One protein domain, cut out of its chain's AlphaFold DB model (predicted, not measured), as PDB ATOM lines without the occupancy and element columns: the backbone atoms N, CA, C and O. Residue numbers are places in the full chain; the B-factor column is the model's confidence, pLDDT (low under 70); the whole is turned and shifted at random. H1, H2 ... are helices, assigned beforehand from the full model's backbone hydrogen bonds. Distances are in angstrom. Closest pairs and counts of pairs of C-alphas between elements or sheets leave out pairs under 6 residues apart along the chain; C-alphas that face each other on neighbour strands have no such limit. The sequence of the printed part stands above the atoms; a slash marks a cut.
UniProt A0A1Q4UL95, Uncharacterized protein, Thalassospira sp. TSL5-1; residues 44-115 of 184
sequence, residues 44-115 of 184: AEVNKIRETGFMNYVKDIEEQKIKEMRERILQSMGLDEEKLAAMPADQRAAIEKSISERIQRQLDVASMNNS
ATOM      1  N   ALA A  44     127.099 103.008 165.842       73.75
ATOM      2  CA  ALA A  44     128.363 103.395 166.467       73.75
ATOM      3  C   ALA A  44     129.555 102.602 165.904       73.75
ATOM      4  O   ALA A  44     130.597 103.179 165.605       73.75
ATOM      5  N   GLU A  45     129.371 101.299 165.688       71.62
ATOM      6  CA  GLU A  45     130.382 100.406 165.118       71.62
ATOM      7  C   GLU A  45     130.729 100.801 163.678       71.62
ATOM      8  O   GLU A  45     131.893 100.929 163.301       71.62
ATOM      9  N   VAL A  46     129.699 101.071 162.870       77.06
ATOM     10  CA  VAL A  46     129.849 101.510 161.479       77.06
ATOM     11  C   VAL A  46     130.531 102.876 161.408       77.06
ATOM     12  O   VAL A  46     131.358 103.096 160.525       77.06
ATOM     13  N   ASN A  47     130.239 103.779 162.346       78.00
ATOM     14  CA  ASN A  47     130.935 105.061 162.444       78.00
ATOM     15  C   ASN A  47     132.409 104.871 162.813       78.00
ATOM     16  O   ASN A  47     133.270 105.448 162.155       78.00
ATOM     17  N   LYS A  48     132.719 103.982 163.763       73.38
ATOM     18  CA  LYS A  48     134.103 103.662 164.130       73.38
ATOM     19  C   LYS A  48     134.878 103.057 162.956       73.38
ATOM     20  O   LYS A  48     135.987 103.490 162.673       73.38
ATOM     21  N   ILE A  49     134.266 102.139 162.203       81.12
ATOM     22  CA  ILE A  49     134.835 101.572 160.967       81.12
ATOM     23  C   ILE A  49     135.094 102.657 159.915       81.12
ATOM     24  O   ILE A  49     136.098 102.592 159.205       81.12
ATOM     25  N   ARG A  50     134.203 103.649 159.791       78.69
ATOM     26  CA  ARG A  50     134.393 104.783 158.871       78.69
ATOM     27  C   ARG A  50     135.528 105.706 159.314       78.69
ATOM     28  O   ARG A  50     136.237 106.213 158.454       78.69
ATOM     29  N   GLU A  51     135.696 105.914 160.617       74.81
ATOM     30  CA  GLU A  51     136.713 106.804 161.187       74.81
ATOM     31  C   GLU A  51     138.117 106.187 161.176       74.81
ATOM     32  O   GLU A  51     139.066 106.825 160.721       74.81
ATOM     33  N   THR A  52     138.268 104.950 161.658       79.00
ATOM     34  CA  THR A  52     139.581 104.291 161.775       79.00
ATOM     35  C   THR A  52     139.935 103.437 160.561       79.00
ATOM     36  O   THR A  52     141.109 103.123 160.347       79.00
ATOM     37  N   GLY A  53     138.945 103.089 159.737       81.81
ATOM     38  CA  GLY A  53     139.071 102.135 158.643       81.81
ATOM     39  C   GLY A  53     138.873 100.693 159.119       81.81
ATOM     40  O   GLY A  53     139.342 100.298 160.186       81.81
ATOM     41  N   PHE A  54     138.219  99.868 158.291       80.12
ATOM     42  CA  PHE A  54     137.864  98.480 158.626       80.12
ATOM     43  C   PHE A  54     139.049  97.638 159.125       80.12
ATOM     44  O   PHE A  54     138.902  96.886 160.077       80.12
ATOM     45  N   MET A  55     140.241  97.801 158.543       77.69
ATOM     46  CA  MET A  55     141.440  97.064 158.970       77.69
ATOM     47  C   MET A  55     141.889  97.404 160.393       77.69
ATOM     48  O   MET A  55     142.304  96.513 161.125       77.69
ATOM     49  N   ASN A  56     141.810  98.673 160.793       78.75
ATOM     50  CA  ASN A  56     142.181  99.073 162.150       78.75
ATOM     51  C   ASN A  56     141.089  98.682 163.142       78.75
ATOM     52  O   ASN A  56     141.391  98.169 164.208       78.75
ATOM     53  N   TYR A  57     139.824  98.826 162.752       81.12
ATOM     54  CA  TYR A  57     138.707  98.344 163.552       81.12
ATOM     55  C   TYR A  57     138.787  96.830 163.836       81.12
ATOM     56  O   TYR A  57     138.598  96.412 164.974       81.12
ATOM     57  N   VAL A  58     139.110  96.002 162.834       81.38
ATOM     58  CA  VAL A  58     139.290  94.551 163.033       81.38
ATOM     59  C   VAL A  58     140.436  94.271 164.004       81.38
ATOM     60  O   VAL A  58     140.259  93.462 164.910       81.38
ATOM     61  N   LYS A  59     141.567  94.978 163.878       81.88
ATOM     62  CA  LYS A  59     142.685  94.858 164.827       81.88
ATOM     63  C   LYS A  59     142.275  95.220 166.253       81.88
ATOM     64  O   LYS A  59     142.563  94.455 167.165       81.88
ATOM     65  N   ASP A  60     141.555  96.326 166.442       78.25
ATOM     66  CA  ASP A  60     141.066  96.739 167.764       78.25
ATOM     67  C   ASP A  60     140.179  95.650 168.396       78.25
ATOM     68  O   ASP A  60     140.292  95.355 169.585       78.25
ATOM     69  N   ILE A  61     139.296  95.036 167.601       82.19
ATOM     70  CA  ILE A  61     138.411  93.956 168.058       82.19
ATOM     71  C   ILE A  61     139.198  92.679 168.370       82.19
ATOM     72  O   ILE A  61     138.903  92.003 169.358       82.19
ATOM     73  N   GLU A  62     140.197  92.335 167.558       78.31
ATOM     74  CA  GLU A  62     141.092  91.203 167.815       78.31
ATOM     75  C   GLU A  62     141.864  91.393 169.124       78.31
ATOM     76  O   GLU A  62     141.876  90.491 169.965       78.31
ATOM     77  N   GLU A  63     142.438  92.575 169.348       81.44
ATOM     78  CA  GLU A  63     143.148  92.910 170.585       81.44
ATOM     79  C   GLU A  63     142.228  92.833 171.809       81.44
ATOM     80  O   GLU A  63     142.587  92.225 172.824       81.44
ATOM     81  N   GLN A  64     141.012  93.380 171.710       81.19
ATOM     82  CA  GLN A  64     140.010  93.283 172.773       81.19
ATOM     83  C   GLN A  64     139.626  91.829 173.069       81.19
ATOM     84  O   GLN A  64     139.577  91.435 174.235       81.19
ATOM     85  N   LYS A  65     139.427  91.005 172.034       82.19
ATOM     86  CA  LYS A  65     139.134  89.576 172.197       82.19
ATOM     87  C   LYS A  65     140.272  88.818 172.865       82.19
ATOM     88  O   LYS A  65     140.019  87.991 173.739       82.19
ATOM     89  N   ILE A  66     141.516  89.072 172.465       79.31
ATOM     90  CA  ILE A  66     142.691  88.438 173.077       79.31
ATOM     91  C   ILE A  66     142.775  88.812 174.559       79.31
ATOM     92  O   ILE A  66     143.038  87.946 175.397       79.31
ATOM     93  N   LYS A  67     142.489  90.073 174.899       82.19
ATOM     94  CA  LYS A  67     142.451  90.535 176.287       82.19
ATOM     95  C   LYS A  67     141.348  89.846 177.099       82.19
ATOM     96  O   LYS A  67     141.635  89.312 178.166       82.19
ATOM     97  N   GLU A  68     140.129  89.766 176.571       82.19
ATOM     98  CA  GLU A  68     139.021  89.068 177.240       82.19
ATOM     99  C   GLU A  68     139.330  87.572 177.436       82.19
ATOM    100  O   GLU A  68     139.061  87.002 178.496       82.19
ATOM    101  N   MET A  69     139.946  86.917 176.445       78.62
ATOM    102  CA  MET A  69     140.381  85.522 176.574       78.62
ATOM    103  C   MET A  69     141.459  85.358 177.649       78.62
ATOM    104  O   MET A  69     141.389  84.407 178.428       78.62
ATOM    105  N   ARG A  70     142.423  86.284 177.742       79.88
ATOM    106  CA  ARG A  70     143.435  86.295 178.810       79.88
ATOM    107  C   ARG A  70     142.778  86.364 180.187       79.88
ATOM    108  O   ARG A  70     143.112  85.547 181.045       79.88
ATOM    109  N   GLU A  71     141.839  87.284 180.383       80.44
ATOM    110  CA  GLU A  71     141.106  87.445 181.644       80.44
ATOM    111  C   GLU A  71     140.292  86.187 181.989       80.44
ATOM    112  O   GLU A  71     140.396  85.666 183.100       80.44
ATOM    113  N   ARG A  72     139.558  85.615 181.023       79.94
ATOM    114  CA  ARG A  72     138.823  84.354 181.229       79.94
ATOM    115  C   ARG A  72     139.734  83.186 181.592       79.94
ATOM    116  O   ARG A  72     139.377  82.373 182.444       79.94
ATOM    117  N   ILE A  73     140.887  83.059 180.936       80.25
ATOM    118  CA  ILE A  73     141.831  81.974 181.223       80.25
ATOM    119  C   ILE A  73     142.414  82.151 182.629       80.25
ATOM    120  O   ILE A  73     142.455  81.174 183.377       80.25
ATOM    121  N   LEU A  74     142.781  83.374 183.017       79.31
ATOM    122  CA  LEU A  74     143.232  83.696 184.375       79.31
ATOM    123  C   LEU A  74     142.187  83.312 185.429       79.31
ATOM    124  O   LEU A  74     142.490  82.538 186.341       79.31
ATOM    125  N   GLN A  75     140.933  83.732 185.234       81.12
ATOM    126  CA  GLN A  75     139.817  83.357 186.104       81.12
ATOM    127  C   GLN A  75     139.632  81.836 186.180       81.12
ATOM    128  O   GLN A  75     139.446  81.287 187.265       81.12
ATOM    129  N   SER A  76     139.744  81.127 185.050       74.12
ATOM    130  CA  SER A  76     139.637  79.660 185.016       74.12
ATOM    131  C   SER A  76     140.757  78.946 185.781       74.12
ATOM    132  O   SER A  76     140.571  77.817 186.231       74.12
ATOM    133  N   MET A  77     141.908  79.602 185.954       74.50
ATOM    134  CA  MET A  77     143.027  79.121 186.769       74.50
ATOM    135  C   MET A  77     142.894  79.523 188.249       74.50
ATOM    136  O   MET A  77     143.768  79.189 189.048       74.50
ATOM    137  N   GLY A  78     141.821  80.225 188.635       72.31
ATOM    138  CA  GLY A  78     141.614  80.726 189.998       72.31
ATOM    139  C   GLY A  78     142.571  81.859 190.381       72.31
ATOM    140  O   GLY A  78     142.850  82.068 191.568       72.31
ATOM    141  N   LEU A  79     143.117  82.552 189.380       70.19
ATOM    142  CA  LEU A  79     144.080  83.633 189.528       70.19
ATOM    143  C   LEU A  79     143.444  84.946 189.078       70.19
ATOM    144  O   LEU A  79     142.999  85.062 187.941       70.19
ATOM    145  N   ASP A  80     143.455  85.941 189.958       74.19
ATOM    146  CA  ASP A  80     143.099  87.316 189.603       74.19
ATOM    147  C   ASP A  80     144.339  88.086 189.129       74.19
ATOM    148  O   ASP A  80     145.473  87.727 189.468       74.19
ATOM    149  N   GLU A  81     144.141  89.174 188.376       67.50
ATOM    150  CA  GLU A  81     145.234  90.042 187.905       67.50
ATOM    151  C   GLU A  81     146.112  90.552 189.057       67.50
ATOM    152  O   GLU A  81     147.332  90.639 188.913       67.50
ATOM    153  N   GLU A  82     145.529  90.786 190.236       64.69
ATOM    154  CA  GLU A  82     146.268  91.145 191.451       64.69
ATOM    155  C   GLU A  82     147.167  90.011 191.957       64.69
ATOM    156  O   GLU A  82     148.287  90.258 192.405       64.69
ATOM    157  N   LYS A  83     146.725  88.752 191.852       63.84
ATOM    158  CA  LYS A  83     147.539  87.588 192.236       63.84
ATOM    159  C   LYS A  83     148.634  87.311 191.220       63.84
ATOM    160  O   LYS A  83     149.744  86.969 191.618       63.84
ATOM    161  N   LEU A  84     148.354  87.516 189.933       65.50
ATOM    162  CA  LEU A  84     149.380  87.492 188.895       65.50
ATOM    163  C   LEU A  84     150.422  88.585 189.164       65.50
ATOM    164  O   LEU A  84     151.621  88.333 189.088       65.50
ATOM    165  N   ALA A  85     149.976  89.779 189.563       66.75
ATOM    166  CA  ALA A  85     150.850  90.884 189.924       66.75
ATOM    167  C   ALA A  85     151.627  90.644 191.239       66.75
ATOM    168  O   ALA A  85     152.749  91.118 191.403       66.75
ATOM    169  N   ALA A  86     151.092  89.863 192.168       71.25
ATOM    170  CA  ALA A  86     151.811  89.492 193.383       71.25
ATOM    171  C   ALA A  86     152.873  88.397 193.149       71.25
ATOM    172  O   ALA A  86     153.750  88.206 193.992       71.25
ATOM    173  N   MET A  87     152.820  87.675 192.023       69.56
ATOM    174  CA  MET A  87     153.755  86.587 191.726       69.56
ATOM    175  C   MET A  87     155.132  87.071 191.238       69.56
ATOM    176  O   MET A  87     155.223  88.083 190.533       69.56
ATOM    177  N   PRO A  88     156.208  86.318 191.550       75.19
ATOM    178  CA  PRO A  88     157.551  86.567 191.033       75.19
ATOM    179  C   PRO A  88     157.628  86.340 189.516       75.19
ATOM    180  O   PRO A  88     156.847  85.573 188.947       75.19
ATOM    181  N   ALA A  89     158.594  86.996 188.864       74.50
ATOM    182  CA  ALA A  89     158.719  87.052 187.404       74.50
ATOM    183  C   ALA A  89     158.712  85.670 186.724       74.50
ATOM    184  O   ALA A  89     158.057  85.503 185.698       74.50
ATOM    185  N   ASP A  90     159.350  84.668 187.332       74.56
ATOM    186  CA  ASP A  90     159.401  83.307 186.786       74.56
ATOM    187  C   ASP A  90     158.027  82.619 186.776       74.56
ATOM    188  O   ASP A  90     157.663  81.944 185.811       74.56
ATOM    189  N   GLN A  91     157.222  82.823 187.825       74.25
ATOM    190  CA  GLN A  91     155.868  82.267 187.909       74.25
ATOM    191  C   GLN A  91     154.906  83.010 186.984       74.25
ATOM    192  O   GLN A  91     154.088  82.376 186.316       74.25
ATOM    193  N   ARG A  92     155.051  84.337 186.875       76.00
ATOM    194  CA  ARG A  92     154.306  85.124 185.885       76.00
ATOM    195  C   ARG A  92     154.594  84.647 184.468       76.00
ATOM    196  O   ARG A  92     153.650  84.380 183.738       76.00
ATOM    197  N   ALA A  93     155.863  84.472 184.101       79.50
ATOM    198  CA  ALA A  93     156.248  84.025 182.765       79.50
ATOM    199  C   ALA A  93     155.701  82.624 182.441       79.50
ATOM    200  O   ALA A  93     155.227  82.383 181.330       79.50
ATOM    201  N   ALA A  94     155.713  81.704 183.413       80.56
ATOM    202  CA  ALA A  94     155.132  80.374 183.244       80.56
ATOM    203  C   ALA A  94     153.613  80.428 183.001       80.56
ATOM    204  O   ALA A  94     153.101  79.756 182.101       80.56
ATOM    205  N   ILE A  95     152.896  81.263 183.759       77.62
ATOM    206  CA  ILE A  95     151.450  81.434 183.600       77.62
ATOM    207  C   ILE A  95     151.134  82.146 182.281       77.62
ATOM    208  O   ILE A  95     150.296  81.664 181.525       77.62
ATOM    209  N   GLU A  96     151.841  83.221 181.934       79.06
ATOM    210  CA  GLU A  96     151.676  83.936 180.661       79.06
ATOM    211  C   GLU A  96     151.933  83.040 179.449       79.06
ATOM    212  O   GLU A  96     151.178  83.088 178.473       79.06
ATOM    213  N   LYS A  97     152.933  82.157 179.525       85.31
ATOM    214  CA  LYS A  97     153.167  81.143 178.495       85.31
ATOM    215  C   LYS A  97     151.975  80.193 178.366       85.31
ATOM    216  O   LYS A  97     151.511  79.954 177.254       85.31
ATOM    217  N   SER A  98     151.442  79.704 179.487       79.94
ATOM    218  CA  SER A  98     150.278  78.805 179.483       79.94
ATOM    219  C   SER A  98     149.001  79.480 178.963       79.94
ATOM    220  O   SER A  98     148.206  78.853 178.261       79.94
ATOM    221  N   ILE A  99     148.823  80.774 179.250       80.69
ATOM    222  CA  ILE A  99     147.729  81.587 178.715       80.69
ATOM    223  C   ILE A  99     147.883  81.722 177.202       80.69
ATOM    224  O   ILE A  99     146.930  81.460 176.472       80.69
ATOM    225  N   SER A 100     149.079  82.076 176.731       84.25
ATOM    226  CA  SER A 100     149.360  82.265 175.304       84.25
ATOM    227  C   SER A 100     149.086  80.991 174.502       84.25
ATOM    228  O   SER A 100     148.413  81.035 173.476       84.25
ATOM    229  N   GLU A 101     149.527  79.836 175.004       86.62
ATOM    230  CA  GLU A 101     149.285  78.539 174.365       86.62
ATOM    231  C   GLU A 101     147.789  78.192 174.297       86.62
ATOM    232  O   GLU A 101     147.299  77.654 173.301       86.62
ATOM    233  N   ARG A 102     147.029  78.542 175.339       81.12
ATOM    234  CA  ARG A 102     145.588  78.285 175.395       81.12
ATOM    235  C   ARG A 102     144.784  79.231 174.503       81.12
ATOM    236  O   ARG A 102     143.821  78.773 173.887       81.12
ATOM    237  N   ILE A 103     145.199  80.495 174.389       82.06
ATOM    238  CA  ILE A 103     144.654  81.453 173.414       82.06
ATOM    239  C   ILE A 103     144.902  80.945 171.995       82.06
ATOM    240  O   ILE A 103     143.956  80.865 171.216       82.06
ATOM    241  N   GLN A 104     146.134  80.530 171.679       84.12
ATOM    242  CA  GLN A 104     146.474  79.990 170.360       84.12
ATOM    243  C   GLN A 104     145.591  78.789 170.013       84.12
ATOM    244  O   GLN A 104     144.957  78.770 168.964       84.12
ATOM    245  N   ARG A 105     145.451  77.832 170.940       83.56
ATOM    246  CA  ARG A 105     144.578  76.668 170.738       83.56
ATOM    247  C   ARG A 105     143.115  77.069 170.517       83.56
ATOM    248  O   ARG A 105     142.444  76.452 169.698       83.56
ATOM    249  N   GLN A 106     142.598  78.068 171.236       78.44
ATOM    250  CA  GLN A 106     141.228  78.558 171.027       78.44
ATOM    251  C   GLN A 106     141.053  79.250 169.672       78.44
ATOM    252  O   GLN A 106     140.029  79.032 169.028       78.44
ATOM    253  N   LEU A 107     142.035  80.036 169.226       81.31
ATOM    254  CA  LEU A 107     142.020  80.668 167.905       81.31
ATOM    255  C   LEU A 107     142.087  79.628 166.783       81.31
ATOM    256  O   LEU A 107     141.309  79.715 165.836       81.31
ATOM    257  N   ASP A 108     142.942  78.614 166.921       81.56
ATOM    258  CA  ASP A 108     143.070  77.530 165.945       81.56
ATOM    259  C   ASP A 108     141.761  76.730 165.837       81.56
ATOM    260  O   ASP A 108     141.252  76.514 164.737       81.56
ATOM    261  N   VAL A 109     141.149  76.367 166.973       80.12
ATOM    262  CA  VAL A 109     139.847  75.674 167.001       80.12
ATOM    263  C   VAL A 109     138.732  76.548 166.422       80.12
ATOM    264  O   VAL A 109     137.910  76.060 165.648       80.12
ATOM    265  N   ALA A 110     138.694  77.842 166.748       71.44
ATOM    266  CA  ALA A 110     137.701  78.763 166.200       71.44
ATOM    267  C   ALA A 110     137.858  78.951 164.680       71.44
ATOM    268  O   ALA A 110     136.859  79.014 163.965       71.44
ATOM    269  N   SER A 111     139.096  78.994 164.178       71.69
ATOM    270  CA  SER A 111     139.409  79.071 162.746       71.69
ATOM    271  C   SER A 111     138.980  77.804 161.995       71.69
ATOM    272  O   SER A 111     138.352  77.880 160.933       71.69
ATOM    273  N   MET A 112     139.231  76.629 162.583       65.81
ATOM    274  CA  MET A 112     138.784  75.344 162.038       65.81
ATOM    275  C   MET A 112     137.254  75.234 162.013       65.81
ATOM    276  O   MET A 112     136.686  74.882 160.979       65.81
ATOM    277  N   ASN A 113     136.562  75.612 163.092       64.88
ATOM    278  CA  ASN A 113     135.096  75.572 163.139       64.88
ATOM    279  C   ASN A 113     134.443  76.552 162.151       64.88
ATOM    280  O   ASN A 113     133.472  76.190 161.499       64.88
ATOM    281  N   ASN A 114     134.993  77.756 161.970       57.41
ATOM    282  CA  ASN A 114     134.465  78.725 160.997       57.41
ATOM    283  C   ASN A 114     134.697  78.287 159.533       57.41
ATOM    284  O   ASN A 114     134.010  78.734 158.618       57.41
ATOM    285  N   SER A 115     135.653  77.381 159.306       55.06
ATOM    286  CA  SER A 115     135.868  76.725 158.009       55.06
ATOM    287  C   SER A 115     134.941  75.523 157.789       55.06
ATOM    288  O   SER A 115     134.817  75.054 156.663       55.06
TER     289      SER A 115
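This is residues 44 to 115 of the 184 residues of an uncharacterized protein of Thalassospira sp. TSL5-1 (UniProt A0A1Q4UL95). The longest helix, H4, and the long H2 form a loose, open V, meeting toward the last residues of H2; short H3 lies at the V's tip, and short H1 makes a corner at H2's far end. Residues 108 to 115 of H4 stick out. The printed part has 72 residues with four named helices, in the order H1, H2, H3, H4, and no named strand; its class is all helix, and it is loose, with a radius of gyration of the C-alphas of 15.5 A and spans of 43 by 29 by 18 A.

H4, residues 89 to 115, is 38.6 A long and ends at C-alpha 115 (135.868, 76.725, 158.009). H2 is residues 54 to 76, 32.5 A; H3, 81 to 86, 8.6 A; H1, 44 to 52, 12.2 A, beginning at C-alpha 44 (128.363, 103.395, 166.467).

H4, with residues 99 to 103 alone, touches H2, closest C-alphas Arg 70 and Ile 99, 6.4 A, at a steep tilt of 58 degrees, opposite ways. H3 is close but not clearly touching H4, closest C-alphas Leu 84 and Arg 92, 6.2 A. H1 and H2 only just touch, with 3 pairs of C-alphas within 8 A, only at the corner, closest C-alphas Ile 49 and Tyr 57, 5.7 A. H1 is apart from H3 and H4. In H1, H2, H3 and H4 every O i to N i+4 pair is within hydrogen-bond range.

The C-alphas farthest apart, Arg 50 and Pro 88, are 43.6 A apart. The printed part has no cut, and its three links are tight. The model's pLDDT is under 70 at residues 81 to 85, 87 and 112 to 115.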